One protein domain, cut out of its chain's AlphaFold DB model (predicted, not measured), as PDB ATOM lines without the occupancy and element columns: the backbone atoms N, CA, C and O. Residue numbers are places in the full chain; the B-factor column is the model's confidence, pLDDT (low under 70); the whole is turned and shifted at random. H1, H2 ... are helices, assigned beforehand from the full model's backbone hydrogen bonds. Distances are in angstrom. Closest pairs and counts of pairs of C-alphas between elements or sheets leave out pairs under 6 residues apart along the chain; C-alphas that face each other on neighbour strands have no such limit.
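AT A GLANCE: This is residues 291 to 301, 319 to 337, 390 to 425 and 442 to 502 of the 511 residues of an uncharacterized protein of Chaetomium globosum (strain ATCC 6205 / CBS 148.51 / DSM 1962 / NBRC 6347 / NRRL 1970) (UniProt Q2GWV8). Two long helices, H4 and H6, lie side by side and run the same way, with the short helix H5 across the early part of H6 and the small H1 near H4 and H5. A looser second part is made by H2 and H3, which cross near the end of H2 and the beginning of H3; H2 reaches from near H4 to H3, and the extended residues 414 to 420 pass back between H3 and H4. The printed part has 127 residues with six named helices, H1 to H6 in that order along the chain, and no named strand; the class is all helix. The whole is compact, with a radius of gyration of the C-alphas of 15.3 A, and spans 49 by 38 by 23 A.

IN THESE COORDINATES: The printed part begins with H1, residues 291 to 294, whose first C-alpha, that of Pro 291, is at (-15.317, 3.951, -19.489). After a cut comes H2, residues 320 to 335, 20.1 A from first to last C-alpha, with a kink of 31 degrees near residue 327. After a second cut, H3 takes residues 391 to 407 and measures 24.3 A. Residues 408 to 425 hold no named element. After the third cut, H4, residues 444 to 463, is the longest helix by residues, at 29.2 A; its first C-alpha, that of Gly 444, is at (-10.665, -7.922, -39.529). H5 is residues 476 to 483, and H6 is residues 487 to 501, 21.3 A long, ending at C-alpha 501 at (-3.566, 14.642, -30.751).

HOW THE PARTS SIT: H1 is close to but not clearly touching H4, the closest C-alphas being those of Leu 294 and Ala 454, 6.9 A apart. It is likewise close to but not clearly touching H5, where the C-alphas of Leu 293 and Ala 479 are the closest at 7.0 A. H2 is close to but not clearly touching H4, about perpendicular at 89 degrees, with the closest C-alphas, those of Leu 322 and Phe 451, 7.7 A apart. H2 touches H3 with residues 329 to 333 alone, meeting residues 393 to 397 of H3. The closest C-alphas there are those of Ser 333 and His 394, 5.2 A apart, and the lines are about perpendicular at 74 degrees. H3 is apart from H5 and H6, and also from H4. H4 touches H6 with 17 pairs of C-alphas within 8 A, at a shallow tilt of 25 degrees, the same way. Their closest C-alphas are those of Ala 446 and Leu 487, 5.2 A apart. H5 touches H6, which meets it with residues 489 to 490 alone; the C-alphas of Glu 478 and Ala 489 are the closest at 6.0 A, and the lines are only just about perpendicular at 71 degrees. The helix packing is mostly crossed, but only just: of these 3 touching pairs, 1 is at a shallow tilt. Every O i to N i+4 pair is within hydrogen-bond range in H2, H3, H4 and H5; in H6 it is 9 of 11, and H1 is too short for such a pair.

THE WHOLE: The two C-alphas farthest apart, those of Gln 337 and Ala 477, are 49.2 A from each other. Residues 302 to 318, 338 to 389 and 426 to 441 are not printed, with C-alpha gaps across the cuts of 5.7 A, 13.5 A and 12.3 A. Of the links that are printed whole, H4 to H5 is long, with 12 residues, and H5 to H6 is tight, with 3. The mean pLDDT of the printed part is 77.7, and 35 residues are under 70, among them residues 319 to 336, 390 to 393 and 421 to 425.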
ATOM      1  N   PRO A 291     -14.774   5.284 -19.762       87.81
ATOM      2  CA  PRO A 291     -15.317   3.951 -19.489       87.81
ATOM      3  C   PRO A 291     -16.556   3.613 -20.333       87.81
ATOM      4  O   PRO A 291     -16.681   2.487 -20.826       87.81
ATOM      5  N   SER A 292     -17.439   4.592 -20.556       87.62
ATOM      6  CA  SER A 292     -18.624   4.429 -21.403       87.62
ATOM      7  C   SER A 292     -18.280   4.206 -22.875       87.62
ATOM      8  O   SER A 292     -19.043   3.534 -23.557       87.62
ATOM      9  N   LEU A 293     -17.139   4.710 -23.363       88.00
ATOM     10  CA  LEU A 293     -16.636   4.444 -24.715       88.00
ATOM     11  C   LEU A 293     -15.911   3.092 -24.819       88.00
ATOM     12  O   LEU A 293     -16.064   2.383 -25.811       88.00
ATOM     13  N   LEU A 294     -15.143   2.702 -23.796       87.44
ATOM     14  CA  LEU A 294     -14.406   1.429 -23.782       87.44
ATOM     15  C   LEU A 294     -15.335   0.206 -23.696       87.44
ATOM     16  O   LEU A 294     -15.003  -0.858 -24.221       87.44
ATOM     17  N   THR A 295     -16.517   0.369 -23.095       88.12
ATOM     18  CA  THR A 295     -17.516  -0.702 -22.953       88.12
ATOM     19  C   THR A 295     -18.054  -1.198 -24.316       88.12
ATOM     20  O   THR A 295     -17.950  -2.396 -24.584       88.12
ATOM     21  N   PRO A 296     -18.549  -0.336 -25.234       85.12
ATOM     22  CA  PRO A 296     -18.907  -0.708 -26.610       85.12
ATOM     23  C   PRO A 296     -17.779  -1.366 -27.407       85.12
ATOM     24  O   PRO A 296     -18.037  -2.211 -28.262       85.12
ATOM     25  N   LEU A 297     -16.522  -1.025 -27.112       84.31
ATOM     26  CA  LEU A 297     -15.357  -1.634 -27.756       84.31
ATOM     27  C   LEU A 297     -15.080  -3.062 -27.253       84.31
ATOM     28  O   LEU A 297     -14.066  -3.633 -27.649       84.31
ATOM     29  N   ASN A 298     -15.956  -3.646 -26.422       80.69
ATOM     30  CA  ASN A 298     -15.824  -4.939 -25.734       80.69
ATOM     31  C   ASN A 298     -14.438  -5.143 -25.107       80.69
ATOM     32  O   ASN A 298     -13.850  -6.220 -25.201       80.69
ATOM     33  N   LEU A 299     -13.892  -4.086 -24.507       74.56
ATOM     34  CA  LEU A 299     -12.693  -4.183 -23.692       74.56
ATOM     35  C   LEU A 299     -13.152  -4.419 -22.251       74.56
ATOM     36  O   LEU A 299     -13.876  -3.582 -21.715       74.56
ATOM     37  N   PRO A 300     -12.795  -5.550 -21.622       63.41
ATOM     38  CA  PRO A 300     -13.245  -5.868 -20.282       63.41
ATOM     39  C   PRO A 300     -12.669  -4.839 -19.310       63.41
ATOM     40  O   PRO A 300     -11.465  -4.785 -19.049       63.41
ATOM     41  N   THR A 301     -13.550  -4.000 -18.781       63.19
ATOM     42  CA  THR A 301     -13.288  -3.172 -17.613       63.19
ATOM     43  C   THR A 301     -13.540  -4.061 -16.407       63.19
ATOM     44  O   THR A 301     -14.697  -4.318 -16.094       63.19
ATOM     45  N   PRO A 319      -7.337  -1.770 -19.736       56.84
ATOM     46  CA  PRO A 319      -8.116  -2.973 -20.007       56.84
ATOM     47  C   PRO A 319      -7.208  -4.187 -20.219       56.84
ATOM     48  O   PRO A 319      -6.308  -4.152 -21.059       56.84
ATOM     49  N   TYR A 320      -7.499  -5.280 -19.508       52.28
ATOM     50  CA  TYR A 320      -6.702  -6.513 -19.465       52.28
ATOM     51  C   TYR A 320      -6.199  -7.041 -20.832       52.28
ATOM     52  O   TYR A 320      -5.051  -7.471 -20.880       52.28
ATOM     53  N   PRO A 321      -6.946  -6.991 -21.959       56.19
ATOM     54  CA  PRO A 321      -6.466  -7.493 -23.250       56.19
ATOM     55  C   PRO A 321      -5.465  -6.554 -23.921       56.19
ATOM     56  O   PRO A 321      -4.562  -7.016 -24.612       56.19
ATOM     57  N   LEU A 322      -5.599  -5.242 -23.705       56.00
ATOM     58  CA  LEU A 322      -4.689  -4.255 -24.273       56.00
ATOM     59  C   LEU A 322      -3.341  -4.314 -23.558       56.00
ATOM     60  O   LEU A 322      -2.292  -4.362 -24.196       56.00
ATOM     61  N   THR A 323      -3.389  -4.417 -22.227       59.22
ATOM     62  CA  THR A 323      -2.207  -4.669 -21.410       59.22
ATOM     63  C   THR A 323      -1.653  -6.057 -21.696       59.22
ATOM     64  O   THR A 323      -0.443  -6.198 -21.725       59.22
ATOM     65  N   LYS A 324      -2.482  -7.076 -21.973       60.72
ATOM     66  CA  LYS A 324      -2.003  -8.405 -22.374       60.72
ATOM     67  C   LYS A 324      -1.269  -8.349 -23.701       60.72
ATOM     68  O   LYS A 324      -0.187  -8.882 -23.718       60.72
ATOM     69  N   ASP A 325      -1.746  -7.692 -24.754       56.22
ATOM     70  CA  ASP A 325      -1.038  -7.671 -26.049       56.22
ATOM     71  C   ASP A 325       0.209  -6.771 -26.040       56.22
ATOM     72  O   ASP A 325       1.245  -7.139 -26.602       56.22
ATOM     73  N   GLN A 326       0.161  -5.626 -25.351       60.59
ATOM     74  CA  GLN A 326       1.338  -4.772 -25.150       60.59
ATOM     75  C   GLN A 326       2.369  -5.440 -24.228       60.59
ATOM     76  O   GLN A 326       3.556  -5.477 -24.553       60.59
ATOM     77  N   ASN A 327       1.931  -6.043 -23.118       59.25
ATOM     78  CA  ASN A 327       2.816  -6.815 -22.252       59.25
ATOM     79  C   ASN A 327       3.264  -8.099 -22.927       59.25
ATOM     80  O   ASN A 327       4.393  -8.473 -22.710       59.25
ATOM     81  N   LEU A 328       2.452  -8.763 -23.748       57.41
ATOM     82  CA  LEU A 328       2.838  -9.944 -24.520       57.41
ATOM     83  C   LEU A 328       3.938  -9.540 -25.491       57.41
ATOM     84  O   LEU A 328       4.969 -10.182 -25.515       57.41
ATOM     85  N   THR A 329       3.798  -8.423 -26.197       57.75
ATOM     86  CA  THR A 329       4.863  -7.878 -27.050       57.75
ATOM     87  C   THR A 329       6.161  -7.649 -26.257       57.75
ATOM     88  O   THR A 329       7.224  -8.124 -26.656       57.75
ATOM     89  N   LEU A 330       6.079  -6.985 -25.097       58.78
ATOM     90  CA  LEU A 330       7.235  -6.685 -24.239       58.78
ATOM     91  C   LEU A 330       7.792  -7.909 -23.482       58.78
ATOM     92  O   LEU A 330       8.972  -7.956 -23.134       58.78
ATOM     93  N   LEU A 331       6.956  -8.901 -23.194       57.66
ATOM     94  CA  LEU A 331       7.284 -10.117 -22.452       57.66
ATOM     95  C   LEU A 331       7.851 -11.159 -23.405       57.66
ATOM     96  O   LEU A 331       8.876 -11.745 -23.091       57.66
ATOM     97  N   LEU A 332       7.283 -11.302 -24.602       58.16
ATOM     98  CA  LEU A 332       7.848 -12.087 -25.694       58.16
ATOM     99  C   LEU A 332       9.195 -11.509 -26.142       58.16
ATOM    100  O   LEU A 332      10.122 -12.280 -26.373       58.16
ATOM    101  N   SER A 333       9.376 -10.180 -26.160       59.06
ATOM    102  CA  SER A 333      10.698  -9.592 -26.431       59.06
ATOM    103  C   SER A 333      11.728  -9.859 -25.325       59.06
ATOM    104  O   SER A 333      12.926  -9.886 -25.596       59.06
ATOM    105  N   ARG A 334      11.282 -10.044 -24.075       64.69
ATOM    106  CA  ARG A 334      12.148 -10.414 -22.939       64.69
ATOM    107  C   ARG A 334      12.388 -11.923 -22.840       64.69
ATOM    108  O   ARG A 334      13.415 -12.322 -22.308       64.69
ATOM    109  N   ALA A 335      11.457 -12.735 -23.336       57.84
ATOM    110  CA  ALA A 335      11.495 -14.194 -23.270       57.84
ATOM    111  C   ALA A 335      12.315 -14.838 -24.398       57.84
ATOM    112  O   ALA A 335      12.667 -16.011 -24.290       57.84
ATOM    113  N   THR A 336      12.648 -14.101 -25.463       65.00
ATOM    114  CA  THR A 336      13.609 -14.570 -26.475       65.00
ATOM    115  C   THR A 336      14.947 -14.889 -25.815       65.00
ATOM    116  O   THR A 336      15.500 -14.049 -25.100       65.00
ATOM    117  N   GLN A 337      15.484 -16.079 -26.078       75.62
ATOM    118  CA  GLN A 337      16.763 -16.521 -25.525       75.62
ATOM    119  C   GLN A 337      17.884 -15.545 -25.928       75.62
ATOM    120  O   GLN A 337      17.869 -15.006 -27.034       75.62
ATOM    121  N   PRO A 390       7.086 -14.101 -33.688       64.25
ATOM    122  CA  PRO A 390       7.532 -13.629 -34.983       64.25
ATOM    123  C   PRO A 390       8.567 -12.530 -34.753       64.25
ATOM    124  O   PRO A 390       8.353 -11.628 -33.940       64.25
ATOM    125  N   VAL A 391       9.674 -12.592 -35.489       64.75
ATOM    126  CA  VAL A 391      10.728 -11.566 -35.536       64.75
ATOM    127  C   VAL A 391      10.121 -10.156 -35.595       64.75
ATOM    128  O   VAL A 391      10.535  -9.261 -34.860       64.75
ATOM    129  N   THR A 392       9.057  -9.985 -36.381       63.69
ATOM    130  CA  THR A 392       8.284  -8.745 -36.514       63.69
ATOM    131  C   THR A 392       7.741  -8.216 -35.184       63.69
ATOM    132  O   THR A 392       7.844  -7.021 -34.931       63.69
ATOM    133  N   ILE A 393       7.226  -9.072 -34.292       67.38
ATOM    134  CA  ILE A 393       6.722  -8.651 -32.970       67.38
ATOM    135  C   ILE A 393       7.869  -8.121 -32.105       67.38
ATOM    136  O   ILE A 393       7.714  -7.093 -31.450       67.38
ATOM    137  N   HIS A 394       9.038  -8.770 -32.141       71.12
ATOM    138  CA  HIS A 394      10.220  -8.293 -31.421       71.12
ATOM    139  C   HIS A 394      10.685  -6.924 -31.944       71.12
ATOM    140  O   HIS A 394      10.976  -6.022 -31.160       71.12
ATOM    141  N   PHE A 395      10.688  -6.725 -33.264       71.69
ATOM    142  CA  PHE A 395      11.003  -5.430 -33.870       71.69
ATOM    143  C   PHE A 395       9.995  -4.340 -33.520       71.69
ATOM    144  O   PHE A 395      10.397  -3.243 -33.136       71.69
ATOM    145  N   CYS A 396       8.697  -4.633 -33.613       69.75
ATOM    146  CA  CYS A 396       7.652  -3.708 -33.196       69.75
ATOM    147  C   CYS A 396       7.824  -3.335 -31.717       69.75
ATOM    148  O   CYS A 396       7.727  -2.158 -31.384       69.75
ATOM    149  N   ALA A 397       8.178  -4.289 -30.850       71.81
ATOM    150  CA  ALA A 397       8.488  -4.028 -29.444       71.81
ATOM    151  C   ALA A 397       9.666  -3.053 -29.272       71.81
ATOM    152  O   ALA A 397       9.570  -2.095 -28.503       71.81
ATOM    153  N   LEU A 398      10.769  -3.277 -29.997       75.88
ATOM    154  CA  LEU A 398      11.957  -2.421 -29.945       75.88
ATOM    155  C   LEU A 398      11.673  -1.009 -30.469       75.88
ATOM    156  O   LEU A 398      12.083  -0.034 -29.840       75.88
ATOM    157  N   LEU A 399      10.944  -0.890 -31.582       74.94
ATOM    158  CA  LEU A 399      10.542   0.395 -32.158       74.94
ATOM    159  C   LEU A 399       9.617   1.161 -31.214       74.94
ATOM    160  O   LEU A 399       9.884   2.321 -30.914       74.94
ATOM    161  N   LEU A 400       8.576   0.508 -30.690       73.06
ATOM    162  CA  LEU A 400       7.662   1.111 -29.716       73.06
ATOM    163  C   LEU A 400       8.412   1.541 -28.448       73.06
ATOM    164  O   LEU A 400       8.177   2.635 -27.945       73.06
ATOM    165  N   GLY A 401       9.363   0.733 -27.969       77.50
ATOM    166  CA  GLY A 401      10.210   1.072 -26.825       77.50
ATOM    167  C   GLY A 401      11.145   2.257 -27.088       77.50
ATOM    168  O   GLY A 401      11.321   3.104 -26.214       77.50
ATOM    169  N   GLY A 402      11.726   2.352 -28.286       77.88
ATOM    170  CA  GLY A 402      12.547   3.492 -28.697       77.88
ATOM    171  C   GLY A 402      11.733   4.781 -28.821       77.88
ATOM    172  O   GLY A 402      12.129   5.813 -28.283       77.88
ATOM    173  N   LEU A 403      10.564   4.706 -29.461       75.62
ATOM    174  CA  LEU A 403       9.641   5.833 -29.607       75.62
ATOM    175  C   LEU A 403       9.095   6.308 -28.256       75.62
ATOM    176  O   LEU A 403       9.018   7.511 -28.034       75.62
ATOM    177  N   ALA A 404       8.783   5.392 -27.334       73.88
ATOM    178  CA  ALA A 404       8.360   5.744 -25.979       73.88
ATOM    179  C   ALA A 404       9.451   6.523 -25.224       73.88
ATOM    180  O   ALA A 404       9.170   7.562 -24.641       73.88
ATOM    181  N   ARG A 405      10.722   6.100 -25.322       78.25
ATOM    182  CA  ARG A 405      11.849   6.837 -24.717       78.25
ATOM    183  C   ARG A 405      12.035   8.233 -25.310       78.25
ATOM    184  O   ARG A 405      12.434   9.143 -24.592       78.25
ATOM    185  N   LEU A 406      11.761   8.406 -26.604       75.69
ATOM    186  CA  LEU A 406      11.764   9.725 -27.244       75.69
ATOM    187  C   LEU A 406      10.587  10.588 -26.768       75.69
ATOM    188  O   LEU A 406      10.753  11.793 -26.595       75.69
ATOM    189  N   ALA A 407       9.425   9.976 -26.526       74.06
ATOM    190  CA  ALA A 407       8.231  10.649 -26.018       74.06
ATOM    191  C   ALA A 407       8.344  11.070 -24.538       74.06
ATOM    192  O   ALA A 407       7.618  11.969 -24.103       74.06
ATOM    193  N   ASP A 408       9.220  10.419 -23.771       75.69
ATOM    194  CA  ASP A 408       9.491  10.715 -22.355       75.69
ATOM    195  C   ASP A 408      10.652  11.708 -22.154       75.69
ATOM    196  O   ASP A 408      10.947  12.101 -21.027       75.69
ATOM    197  N   GLY A 409      11.324  12.130 -23.232       80.31
ATOM    198  CA  GLY A 409      12.377  13.141 -23.157       80.31
ATOM    199  C   GLY A 409      11.848  14.501 -22.686       80.31
ATOM    200  O   GLY A 409      10.744  14.907 -23.047       80.31
ATOM    201  N   ASP A 410      12.690  15.239 -21.955       68.19
ATOM    202  CA  ASP A 410      12.422  16.536 -21.291       68.19
ATOM    203  C   ASP A 410      11.950  17.670 -22.242       68.19
ATOM    204  O   ASP A 410      11.639  18.781 -21.825       68.19
ATOM    205  N   GLY A 411      11.879  17.390 -23.549       67.75
ATOM    206  CA  GLY A 411      11.365  18.273 -24.597       67.75
ATOM    207  C   GLY A 411       9.935  17.978 -25.062       67.75
ATOM    208  O   GLY A 411       9.501  18.582 -26.040       67.75
ATOM    209  N   GLY A 412       9.208  17.050 -24.424       55.84
ATOM    210  CA  GLY A 412       7.764  16.872 -24.632       55.84
ATOM    211  C   GLY A 412       7.355  16.577 -26.079       55.84
ATOM    212  O   GLY A 412       6.285  17.001 -26.516       55.84
ATOM    213  N   GLY A 413       8.203  15.883 -26.843       59.53
ATOM    214  CA  GLY A 413       7.894  15.509 -28.219       59.53
ATOM    215  C   GLY A 413       6.620  14.669 -28.251       59.53
ATOM    216  O   GLY A 413       6.619  13.548 -27.746       59.53
ATOM    217  N   GLY A 414       5.543  15.226 -28.817       70.19
ATOM    218  CA  GLY A 414       4.204  14.637 -28.940       70.19
ATOM    219  C   GLY A 414       4.155  13.430 -29.877       70.19
ATOM    220  O   GLY A 414       3.438  13.429 -30.873       70.19
ATOM    221  N   VAL A 415       4.960  12.415 -29.584       75.88
ATOM    222  CA  VAL A 415       5.004  11.149 -30.303       75.88
ATOM    223  C   VAL A 415       4.100  10.169 -29.569       75.88
ATOM    224  O   VAL A 415       4.313   9.862 -28.397       75.88
ATOM    225  N   TYR A 416       3.089   9.673 -30.276       77.75
ATOM    226  CA  TYR A 416       2.085   8.762 -29.740       77.75
ATOM    227  C   TYR A 416       2.243   7.409 -30.427       77.75
ATOM    228  O   TYR A 416       1.720   7.218 -31.527       77.75
ATOM    229  N   PRO A 417       3.012   6.479 -29.835       77.44
ATOM    230  CA  PRO A 417       3.193   5.170 -30.430       77.44
ATOM    231  C   PRO A 417       1.872   4.401 -30.350       77.44
ATOM    232  O   PRO A 417       1.386   4.092 -29.264       77.44
ATOM    233  N   VAL A 418       1.302   4.083 -31.509       79.00
ATOM    234  CA  VAL A 418       0.142   3.198 -31.623       79.00
ATOM    235  C   VAL A 418       0.593   1.959 -32.382       79.00
ATOM    236  O   VAL A 418       1.144   2.062 -33.476       79.00
ATOM    237  N   GLY A 419       0.405   0.784 -31.788       77.44
ATOM    238  CA  GLY A 419       0.706  -0.490 -32.438       77.44
ATOM    239  C   GLY A 419      -0.581  -1.183 -32.852       77.44
ATOM    240  O   GLY A 419      -1.589  -1.061 -32.173       77.44
ATOM    241  N   PHE A 420      -0.584  -1.953 -33.931       71.00
ATOM    242  CA  PHE A 420      -1.664  -2.905 -34.161       71.00
ATOM    243  C   PHE A 420      -1.094  -4.223 -34.648       71.00
ATOM    244  O   PHE A 420      -0.309  -4.265 -35.592       71.00
ATOM    245  N   TYR A 421      -1.533  -5.300 -34.007       67.62
ATOM    246  CA  TYR A 421      -1.217  -6.650 -34.426       67.62
ATOM    247  C   TYR A 421      -2.447  -7.218 -35.105       67.62
ATOM    248  O   TYR A 421      -3.437  -7.571 -34.464       67.62
ATOM    249  N   CYS A 422      -2.371  -7.276 -36.429       59.94
ATOM    250  CA  CYS A 422      -3.371  -7.893 -37.274       59.94
ATOM    251  C   CYS A 422      -3.405  -9.394 -36.969       59.94
ATOM    252  O   CYS A 422      -2.706 -10.183 -37.600       59.94
ATOM    253  N   ARG A 423      -4.204  -9.794 -35.970       58.47
ATOM    254  CA  ARG A 423      -4.386 -11.192 -35.535       58.47
ATOM    255  C   ARG A 423      -4.886 -12.129 -36.652       58.47
ATOM    256  O   ARG A 423      -4.898 -13.339 -36.456       58.47
ATOM    257  N   LEU A 424      -5.169 -11.597 -37.848       50.97
ATOM    258  CA  LEU A 424      -5.478 -12.336 -39.081       50.97
ATOM    259  C   LEU A 424      -4.436 -13.404 -39.467       50.97
ATOM    260  O   LEU A 424      -4.764 -14.289 -40.247       50.97
ATOM    261  N   HIS A 425      -3.211 -13.361 -38.932       48.47
ATOM    262  CA  HIS A 425      -2.179 -14.372 -39.217       48.47
ATOM    263  C   HIS A 425      -2.064 -15.486 -38.159       48.47
ATOM    264  O   HIS A 425      -1.293 -16.420 -38.354       48.47
ATOM    265  N   PHE A 442     -12.071  -9.595 -32.406       67.44
ATOM    266  CA  PHE A 442     -11.002  -8.687 -32.843       67.44
ATOM    267  C   PHE A 442     -10.455  -8.972 -34.242       67.44
ATOM    268  O   PHE A 442      -9.446  -8.386 -34.630       67.44
ATOM    269  N   ASP A 443     -11.140  -9.803 -35.021       73.81
ATOM    270  CA  ASP A 443     -10.725 -10.088 -36.389       73.81
ATOM    271  C   ASP A 443     -11.183  -9.004 -37.372       73.81
ATOM    272  O   ASP A 443     -12.207  -8.333 -37.201       73.81
ATOM    273  N   GLY A 444     -10.385  -8.833 -38.426       81.00
ATOM    274  CA  GLY A 444     -10.665  -7.922 -39.529       81.00
ATOM    275  C   GLY A 444     -10.501  -6.425 -39.208       81.00
ATOM    276  O   GLY A 444     -10.015  -6.039 -38.139       81.00
ATOM    277  N   PRO A 445     -10.899  -5.551 -40.150       80.94
ATOM    278  CA  PRO A 445     -10.726  -4.100 -40.030       80.94
ATOM    279  C   PRO A 445     -11.427  -3.491 -38.809       80.94
ATOM    280  O   PRO A 445     -10.894  -2.583 -38.180       80.94
ATOM    281  N   ALA A 446     -12.597  -4.009 -38.422       85.50
ATOM    282  CA  ALA A 446     -13.323  -3.509 -37.255       85.50
ATOM    283  C   ALA A 446     -12.581  -3.816 -35.943       85.50
ATOM    284  O   ALA A 446     -12.499  -2.963 -35.058       85.50
ATOM    285  N   GLY A 447     -11.991  -5.009 -35.819       84.06
ATOM    286  CA  GLY A 447     -11.130  -5.358 -34.690       84.06
ATOM    287  C   GLY A 447      -9.893  -4.465 -34.604       84.06
ATOM    288  O   GLY A 447      -9.568  -3.970 -33.521       84.06
ATOM    289  N   MET A 448      -9.277  -4.174 -35.757       84.69
ATOM    290  CA  MET A 448      -8.179  -3.213 -35.870       84.69
ATOM    291  C   MET A 448      -8.552  -1.835 -35.350       84.69
ATOM    292  O   MET A 448      -7.895  -1.318 -34.448       84.69
ATOM    293  N   MET A 449      -9.630  -1.258 -35.875       90.25
ATOM    294  CA  MET A 449     -10.037   0.085 -35.484       90.25
ATOM    295  C   MET A 449     -10.375   0.166 -33.998       90.25
ATOM    296  O   MET A 449      -9.950   1.103 -33.331       90.25
ATOM    297  N   ARG A 450     -11.040  -0.845 -33.428       88.25
ATOM    298  CA  ARG A 450     -11.317  -0.897 -31.981       88.25
ATOM    299  C   ARG A 450     -10.040  -0.866 -31.145       88.25
ATOM    300  O   ARG A 450      -9.985  -0.153 -30.146       88.25
ATOM    301  N   PHE A 451      -9.019  -1.612 -31.561       84.50
ATOM    302  CA  PHE A 451      -7.727  -1.653 -30.879       84.50
ATOM    303  C   PHE A 451      -6.973  -0.320 -30.985       84.50
ATOM    304  O   PHE A 451      -6.387   0.147 -30.007       84.50
ATOM    305  N   LEU A 452      -7.008   0.317 -32.156       88.06
ATOM    306  CA  LEU A 452      -6.398   1.629 -32.380       88.06
ATOM    307  C   LEU A 452      -7.098   2.723 -31.560       88.06
ATOM    308  O   LEU A 452      -6.431   3.468 -30.845       88.06
ATOM    309  N   ILE A 453      -8.434   2.771 -31.590       91.00
ATOM    310  CA  ILE A 453      -9.253   3.699 -30.795       91.00
ATOM    311  C   ILE A 453      -8.926   3.551 -29.312       91.00
ATOM    312  O   ILE A 453      -8.649   4.539 -28.641       91.00
ATOM    313  N   ALA A 454      -8.902   2.321 -28.799       88.56
ATOM    314  CA  ALA A 454      -8.617   2.062 -27.394       88.56
ATOM    315  C   ALA A 454      -7.245   2.586 -26.959       88.56
ATOM    316  O   ALA A 454      -7.131   3.216 -25.908       88.56
ATOM    317  N   GLN A 455      -6.211   2.363 -27.774       87.19
ATOM    318  CA  GLN A 455      -4.876   2.890 -27.498       87.19
ATOM    319  C   GLN A 455      -4.852   4.411 -27.515       87.19
ATOM    320  O   GLN A 455      -4.316   5.004 -26.585       87.19
ATOM    321  N   VAL A 456      -5.449   5.046 -28.526       89.94
ATOM    322  CA  VAL A 456      -5.479   6.511 -28.615       89.94
ATOM    323  C   VAL A 456      -6.224   7.113 -27.426       89.94
ATOM    324  O   VAL A 456      -5.713   8.036 -26.798       89.94
ATOM    325  N   VAL A 457      -7.379   6.559 -27.055       90.19
ATOM    326  CA  VAL A 457      -8.153   7.016 -25.891       90.19
ATOM    327  C   VAL A 457      -7.330   6.914 -24.610       90.19
ATOM    328  O   VAL A 457      -7.286   7.872 -23.845       90.19
ATOM    329  N   LEU A 458      -6.647   5.791 -24.374       86.69
ATOM    330  CA  LEU A 458      -5.828   5.604 -23.170       86.69
ATOM    331  C   LEU A 458      -4.582   6.495 -23.160       86.69
ATOM    332  O   LEU A 458      -4.207   7.012 -22.106       86.69
ATOM    333  N   LEU A 459      -3.959   6.709 -24.320       85.25
ATOM    334  CA  LEU A 459      -2.839   7.637 -24.478       85.25
ATOM    335  C   LEU A 459      -3.271   9.072 -24.159       85.25
ATOM    336  O   LEU A 459      -2.607   9.754 -23.374       85.25
ATOM    337  N   LEU A 460      -4.400   9.511 -24.719       87.38
ATOM    338  CA  LEU A 460      -4.970  10.827 -24.447       87.38
ATOM    339  C   LEU A 460      -5.369  10.961 -22.972       87.38
ATOM    340  O   LEU A 460      -5.035  11.967 -22.354       87.38
ATOM    341  N   ALA A 461      -5.992   9.937 -22.381       87.19
ATOM    342  CA  ALA A 461      -6.381   9.933 -20.970       87.19
ATOM    343  C   ALA A 461      -5.180  10.080 -20.027       87.19
ATOM    344  O   ALA A 461      -5.254  10.790 -19.027       87.19
ATOM    345  N   THR A 462      -4.068   9.421 -20.360       83.50
ATOM    346  CA  THR A 462      -2.859   9.412 -19.529       83.50
ATOM    347  C   THR A 462      -2.108  10.740 -19.616       83.50
ATOM    348  O   THR A 462      -1.606  11.226 -18.608       83.50
ATOM    349  N   ARG A 463      -2.032  11.355 -20.806       80.81
ATOM    350  CA  ARG A 463      -1.291  12.615 -21.006       80.81
ATOM    351  C   ARG A 463      -2.119  13.880 -20.778       80.81
ATOM    352  O   ARG A 463      -1.543  14.921 -20.484       80.81
ATOM    353  N   ARG A 464      -3.447  13.818 -20.908       81.56
ATOM    354  CA  ARG A 464      -4.373  14.942 -20.672       81.56
ATOM    355  C   ARG A 464      -5.271  14.690 -19.469       81.56
ATOM    356  O   ARG A 464      -6.478  14.913 -19.540       81.56
ATOM    357  N   ALA A 465      -4.681  14.259 -18.356       77.06
ATOM    358  CA  ALA A 465      -5.419  14.058 -17.112       77.06
ATOM    359  C   ALA A 465      -6.234  15.307 -16.700       77.06
ATOM    360  O   ALA A 465      -7.307  15.169 -16.124       77.06
ATOM    361  N   GLU A 466      -5.760  16.510 -17.050       75.81
ATOM    362  CA  GLU A 466      -6.407  17.784 -16.705       75.81
ATOM    363  C   GLU A 466      -7.453  18.270 -17.726       75.81
ATOM    364  O   GLU A 466      -8.444  18.874 -17.325       75.81
ATOM    365  N   LEU A 467      -7.269  18.012 -19.030       79.94
ATOM    366  CA  LEU A 467      -8.194  18.486 -20.079       79.94
ATOM    367  C   LEU A 467      -9.301  17.482 -20.429       79.94
ATOM    368  O   LEU A 467     -10.297  17.863 -21.041       79.94
ATOM    369  N   GLY A 468      -9.144  16.213 -20.049       85.12
ATOM    370  CA  GLY A 468     -10.045  15.149 -20.475       85.12
ATOM    371  C   GLY A 468      -9.926  14.831 -21.971       85.12
ATOM    372  O   GLY A 468      -9.215  15.488 -22.734       85.12
ATOM    373  N   VAL A 469     -10.610  13.765 -22.384       90.00
ATOM    374  CA  VAL A 469     -10.765  13.389 -23.796       90.00
ATOM    375  C   VAL A 469     -12.104  13.935 -24.264       90.00
ATOM    376  O   VAL A 469     -13.128  13.635 -23.649       90.00
ATOM    377  N   ASP A 470     -12.106  14.734 -25.329       91.81
ATOM    378  CA  ASP A 470     -13.341  15.293 -25.866       91.81
ATOM    379  C   ASP A 470     -14.088  14.223 -26.670       91.81
ATOM    380  O   ASP A 470     -13.715  13.863 -27.787       91.81
ATOM    381  N   LEU A 471     -15.151  13.687 -26.078       92.75
ATOM    382  CA  LEU A 471     -16.027  12.696 -26.702       92.75
ATOM    383  C   LEU A 471     -17.370  13.302 -27.125       92.75
ATOM    384  O   LEU A 471     -18.311  12.562 -27.389       92.75
ATOM    385  N   SER A 472     -17.471  14.634 -27.214       90.75
ATOM    386  CA  SER A 472     -18.711  15.327 -27.601       90.75
ATOM    387  C   SER A 472     -19.212  14.956 -29.002       90.75
ATOM    388  O   SER A 472     -20.409  15.028 -29.264       90.75
ATOM    389  N   HIS A 473     -18.314  14.505 -29.882       87.56
ATOM    390  CA  HIS A 473     -18.634  14.020 -31.225       87.56
ATOM    391  C   HIS A 473     -19.202  12.588 -31.250       87.56
ATOM    392  O   HIS A 473     -19.662  12.143 -32.299       87.56
ATOM    393  N   VAL A 474     -19.164  11.854 -30.131       91.75
ATOM    394  CA  VAL A 474     -19.687  10.484 -30.029       91.75
ATOM    395  C   VAL A 474     -21.048  10.517 -29.340       91.75
ATOM    396  O   VAL A 474     -21.144  10.495 -28.111       91.75
ATOM    397  N   GLY A 475     -22.111  10.574 -30.136       88.75
ATOM    398  CA  GLY A 475     -23.480  10.502 -29.645       88.75
ATOM    399  C   GLY A 475     -23.902   9.084 -29.251       88.75
ATOM    400  O   GLY A 475     -23.171   8.098 -29.370       88.75
ATOM    401  N   VAL A 476     -25.142   8.970 -28.765       87.19
ATOM    402  CA  VAL A 476     -25.741   7.686 -28.359       87.19
ATOM    403  C   VAL A 476     -25.859   6.722 -29.547       87.19
ATOM    404  O   VAL A 476     -25.681   5.515 -29.385       87.19
ATOM    405  N   ALA A 477     -26.127   7.250 -30.743       86.88
ATOM    406  CA  ALA A 477     -26.224   6.463 -31.965       86.88
ATOM    407  C   ALA A 477     -24.869   5.879 -32.380       86.88
ATOM    408  O   ALA A 477     -24.778   4.690 -32.685       86.88
ATOM    409  N   GLU A 478     -23.812   6.688 -32.333       88.25
ATOM    410  CA  GLU A 478     -22.445   6.264 -32.613       88.25
ATOM    411  C   GLU A 478     -21.989   5.231 -31.583       88.25
ATOM    412  O   GLU A 478     -21.446   4.197 -31.958       88.25
ATOM    413  N   ALA A 479     -22.282   5.438 -30.293       89.19
ATOM    414  CA  ALA A 479     -21.974   4.468 -29.240       89.19
ATOM    415  C   ALA A 479     -22.648   3.100 -29.470       89.19
ATOM    416  O   ALA A 479     -22.050   2.050 -29.218       89.19
ATOM    417  N   GLU A 480     -23.879   3.095 -29.983       90.19
ATOM    418  CA  GLU A 480     -24.592   1.874 -30.358       90.19
ATOM    419  C   GLU A 480     -24.025   1.244 -31.646       90.19
ATOM    420  O   GLU A 480     -23.875   0.024 -31.724       90.19
ATOM    421  N   ALA A 481     -23.627   2.049 -32.634       89.88
ATOM    422  CA  ALA A 481     -22.954   1.570 -33.843       89.88
ATOM    423  C   ALA A 481     -21.580   0.940 -33.529       89.88
ATOM    424  O   ALA A 481     -21.254  -0.133 -34.044       89.88
ATOM    425  N   LEU A 482     -20.817   1.527 -32.597       91.88
ATOM    426  CA  LEU A 482     -19.572   0.955 -32.073       91.88
ATOM    427  C   LEU A 482     -19.805  -0.427 -31.450       91.88
ATOM    428  O   LEU A 482     -19.029  -1.354 -31.694       91.88
ATOM    429  N   ARG A 483     -20.900  -0.591 -30.693       90.00
ATOM    430  CA  ARG A 483     -21.288  -1.874 -30.081       90.00
ATOM    431  C   ARG A 483     -21.585  -2.940 -31.139       90.00
ATOM    432  O   ARG A 483     -21.212  -4.100 -30.961       90.00
ATOM    433  N   ARG A 484     -22.184  -2.541 -32.265       91.00
ATOM    434  CA  ARG A 484     -22.430  -3.399 -33.440       91.00
ATOM    435  C   ARG A 484     -21.195  -3.618 -34.316       91.00
ATOM    436  O   ARG A 484     -21.286  -4.351 -35.295       91.00
ATOM    437  N   ARG A 485     -20.044  -3.042 -33.947       90.50
ATOM    438  CA  ARG A 485     -18.777  -3.116 -34.695       90.50
ATOM    439  C   ARG A 485     -18.884  -2.524 -36.101       90.50
ATOM    440  O   ARG A 485     -18.221  -3.000 -37.021       90.50
ATOM    441  N   ASP A 486     -19.711  -1.495 -36.255       92.75
ATOM    442  CA  ASP A 486     -19.818  -0.753 -37.504       92.75
ATOM    443  C   ASP A 486     -18.472  -0.076 -37.816       92.75
ATOM    444  O   ASP A 486     -17.960   0.724 -37.026       92.75
ATOM    445  N   LEU A 487     -17.867  -0.447 -38.947       89.94
ATOM    446  CA  LEU A 487     -16.547   0.038 -39.340       89.94
ATOM    447  C   LEU A 487     -16.552   1.544 -39.627       89.94
ATOM    448  O   LEU A 487     -15.583   2.215 -39.280       89.94
ATOM    449  N   ASP A 488     -17.630   2.077 -40.205       89.38
ATOM    450  CA  ASP A 488     -17.731   3.500 -40.535       89.38
ATOM    451  C   ASP A 488     -17.766   4.322 -39.237       89.38
ATOM    452  O   ASP A 488     -17.018   5.290 -39.085       89.38
ATOM    453  N   ALA A 489     -18.552   3.879 -38.247       92.06
ATOM    454  CA  ALA A 489     -18.592   4.508 -36.925       92.06
ATOM    455  C   ALA A 489     -17.236   4.434 -36.204       92.06
ATOM    456  O   ALA A 489     -16.785   5.418 -35.619       92.06
ATOM    457  N   LEU A 490     -16.549   3.290 -36.277       93.19
ATOM    458  CA  LEU A 490     -15.208   3.125 -35.714       93.19
ATOM    459  C   LEU A 490     -14.194   4.088 -36.353       93.19
ATOM    460  O   LEU A 490     -13.424   4.729 -35.639       93.19
ATOM    461  N   CYS A 491     -14.206   4.230 -37.678       91.75
ATOM    462  CA  CYS A 491     -13.336   5.165 -38.391       91.75
ATOM    463  C   CYS A 491     -13.614   6.625 -38.013       91.75
ATOM    464  O   CYS A 491     -12.669   7.376 -37.780       91.75
ATOM    465  N   LEU A 492     -14.886   7.014 -37.890       90.25
ATOM    466  CA  LEU A 492     -15.277   8.368 -37.484       90.25
ATOM    467  C   LEU A 492     -14.810   8.708 -36.063       90.25
ATOM    468  O   LEU A 492     -14.249   9.779 -35.835       90.25
ATOM    469  N   VAL A 493     -14.992   7.785 -35.114       93.25
ATOM    470  CA  VAL A 493     -14.520   7.976 -33.733       93.25
ATOM    471  C   VAL A 493     -12.997   8.043 -33.681       93.25
ATOM    472  O   VAL A 493     -12.436   8.881 -32.980       93.25
ATOM    473  N   PHE A 494     -12.306   7.199 -34.450       94.00
ATOM    474  CA  PHE A 494     -10.852   7.258 -34.538       94.00
ATOM    475  C   PHE A 494     -10.354   8.597 -35.096       94.00
ATOM    476  O   PHE A 494      -9.454   9.193 -34.509       94.00
ATOM    477  N   ASP A 495     -10.957   9.104 -36.173       91.19
ATOM    478  CA  ASP A 495     -10.622  10.409 -36.756       91.19
ATOM    479  C   ASP A 495     -10.819  11.556 -35.748       91.19
ATOM    480  O   ASP A 495      -9.916  12.374 -35.543       91.19
ATOM    481  N   GLY A 496     -11.955  11.572 -35.041       91.56
ATOM    482  CA  GLY A 496     -12.238  12.560 -33.995       91.56
ATOM    483  C   GLY A 496     -11.222  12.536 -32.848       91.56
ATOM    484  O   GLY A 496     -10.847  13.585 -32.321       91.56
ATOM    485  N   LEU A 497     -10.720  11.353 -32.488       91.81
ATOM    486  CA  LEU A 497      -9.676  11.188 -31.477       91.81
ATOM    487  C   LEU A 497      -8.291  11.605 -31.984       91.81
ATOM    488  O   LEU A 497      -7.559  12.282 -31.266       91.81
ATOM    489  N   VAL A 498      -7.921  11.247 -33.216       89.75
ATOM    490  CA  VAL A 498      -6.621  11.614 -33.803       89.75
ATOM    491  C   VAL A 498      -6.507  13.127 -33.971       89.75
ATOM    492  O   VAL A 498      -5.465  13.697 -33.650       89.75
ATOM    493  N   LYS A 499      -7.588  13.812 -34.364       88.44
ATOM    494  CA  LYS A 499      -7.631  15.284 -34.432       88.44
ATOM    495  C   LYS A 499      -7.305  15.955 -33.096       88.44
ATOM    496  O   LYS A 499      -6.748  17.052 -33.083       88.44
ATOM    497  N   GLN A 500      -7.583  15.294 -31.971       88.81
ATOM    498  CA  GLN A 500      -7.251  15.820 -30.646       88.81
ATOM    499  C   GLN A 500      -5.763  15.713 -30.315       88.81
ATOM    500  O   GLN A 500      -5.301  16.467 -29.462       88.81
ATOM    501  N   ILE A 501      -5.009  14.829 -30.972       83.12
ATOM    502  CA  ILE A 501      -3.566  14.642 -30.751       83.12
ATOM    503  C   ILE A 501      -2.763  15.871 -31.235       83.12
ATOM    504  O   ILE A 501      -1.686  16.151 -30.710       83.12
ATOM    505  N   GLY A 502      -3.329  16.671 -32.146       77.19
ATOM    506  CA  GLY A 502      -2.699  17.852 -32.740       77.19
ATOM    507  C   GLY A 502      -2.063  17.558 -34.102       77.19
ATOM    508  O   GLY A 502      -2.126  16.442 -34.610       77.19
TER     509      GLY A 502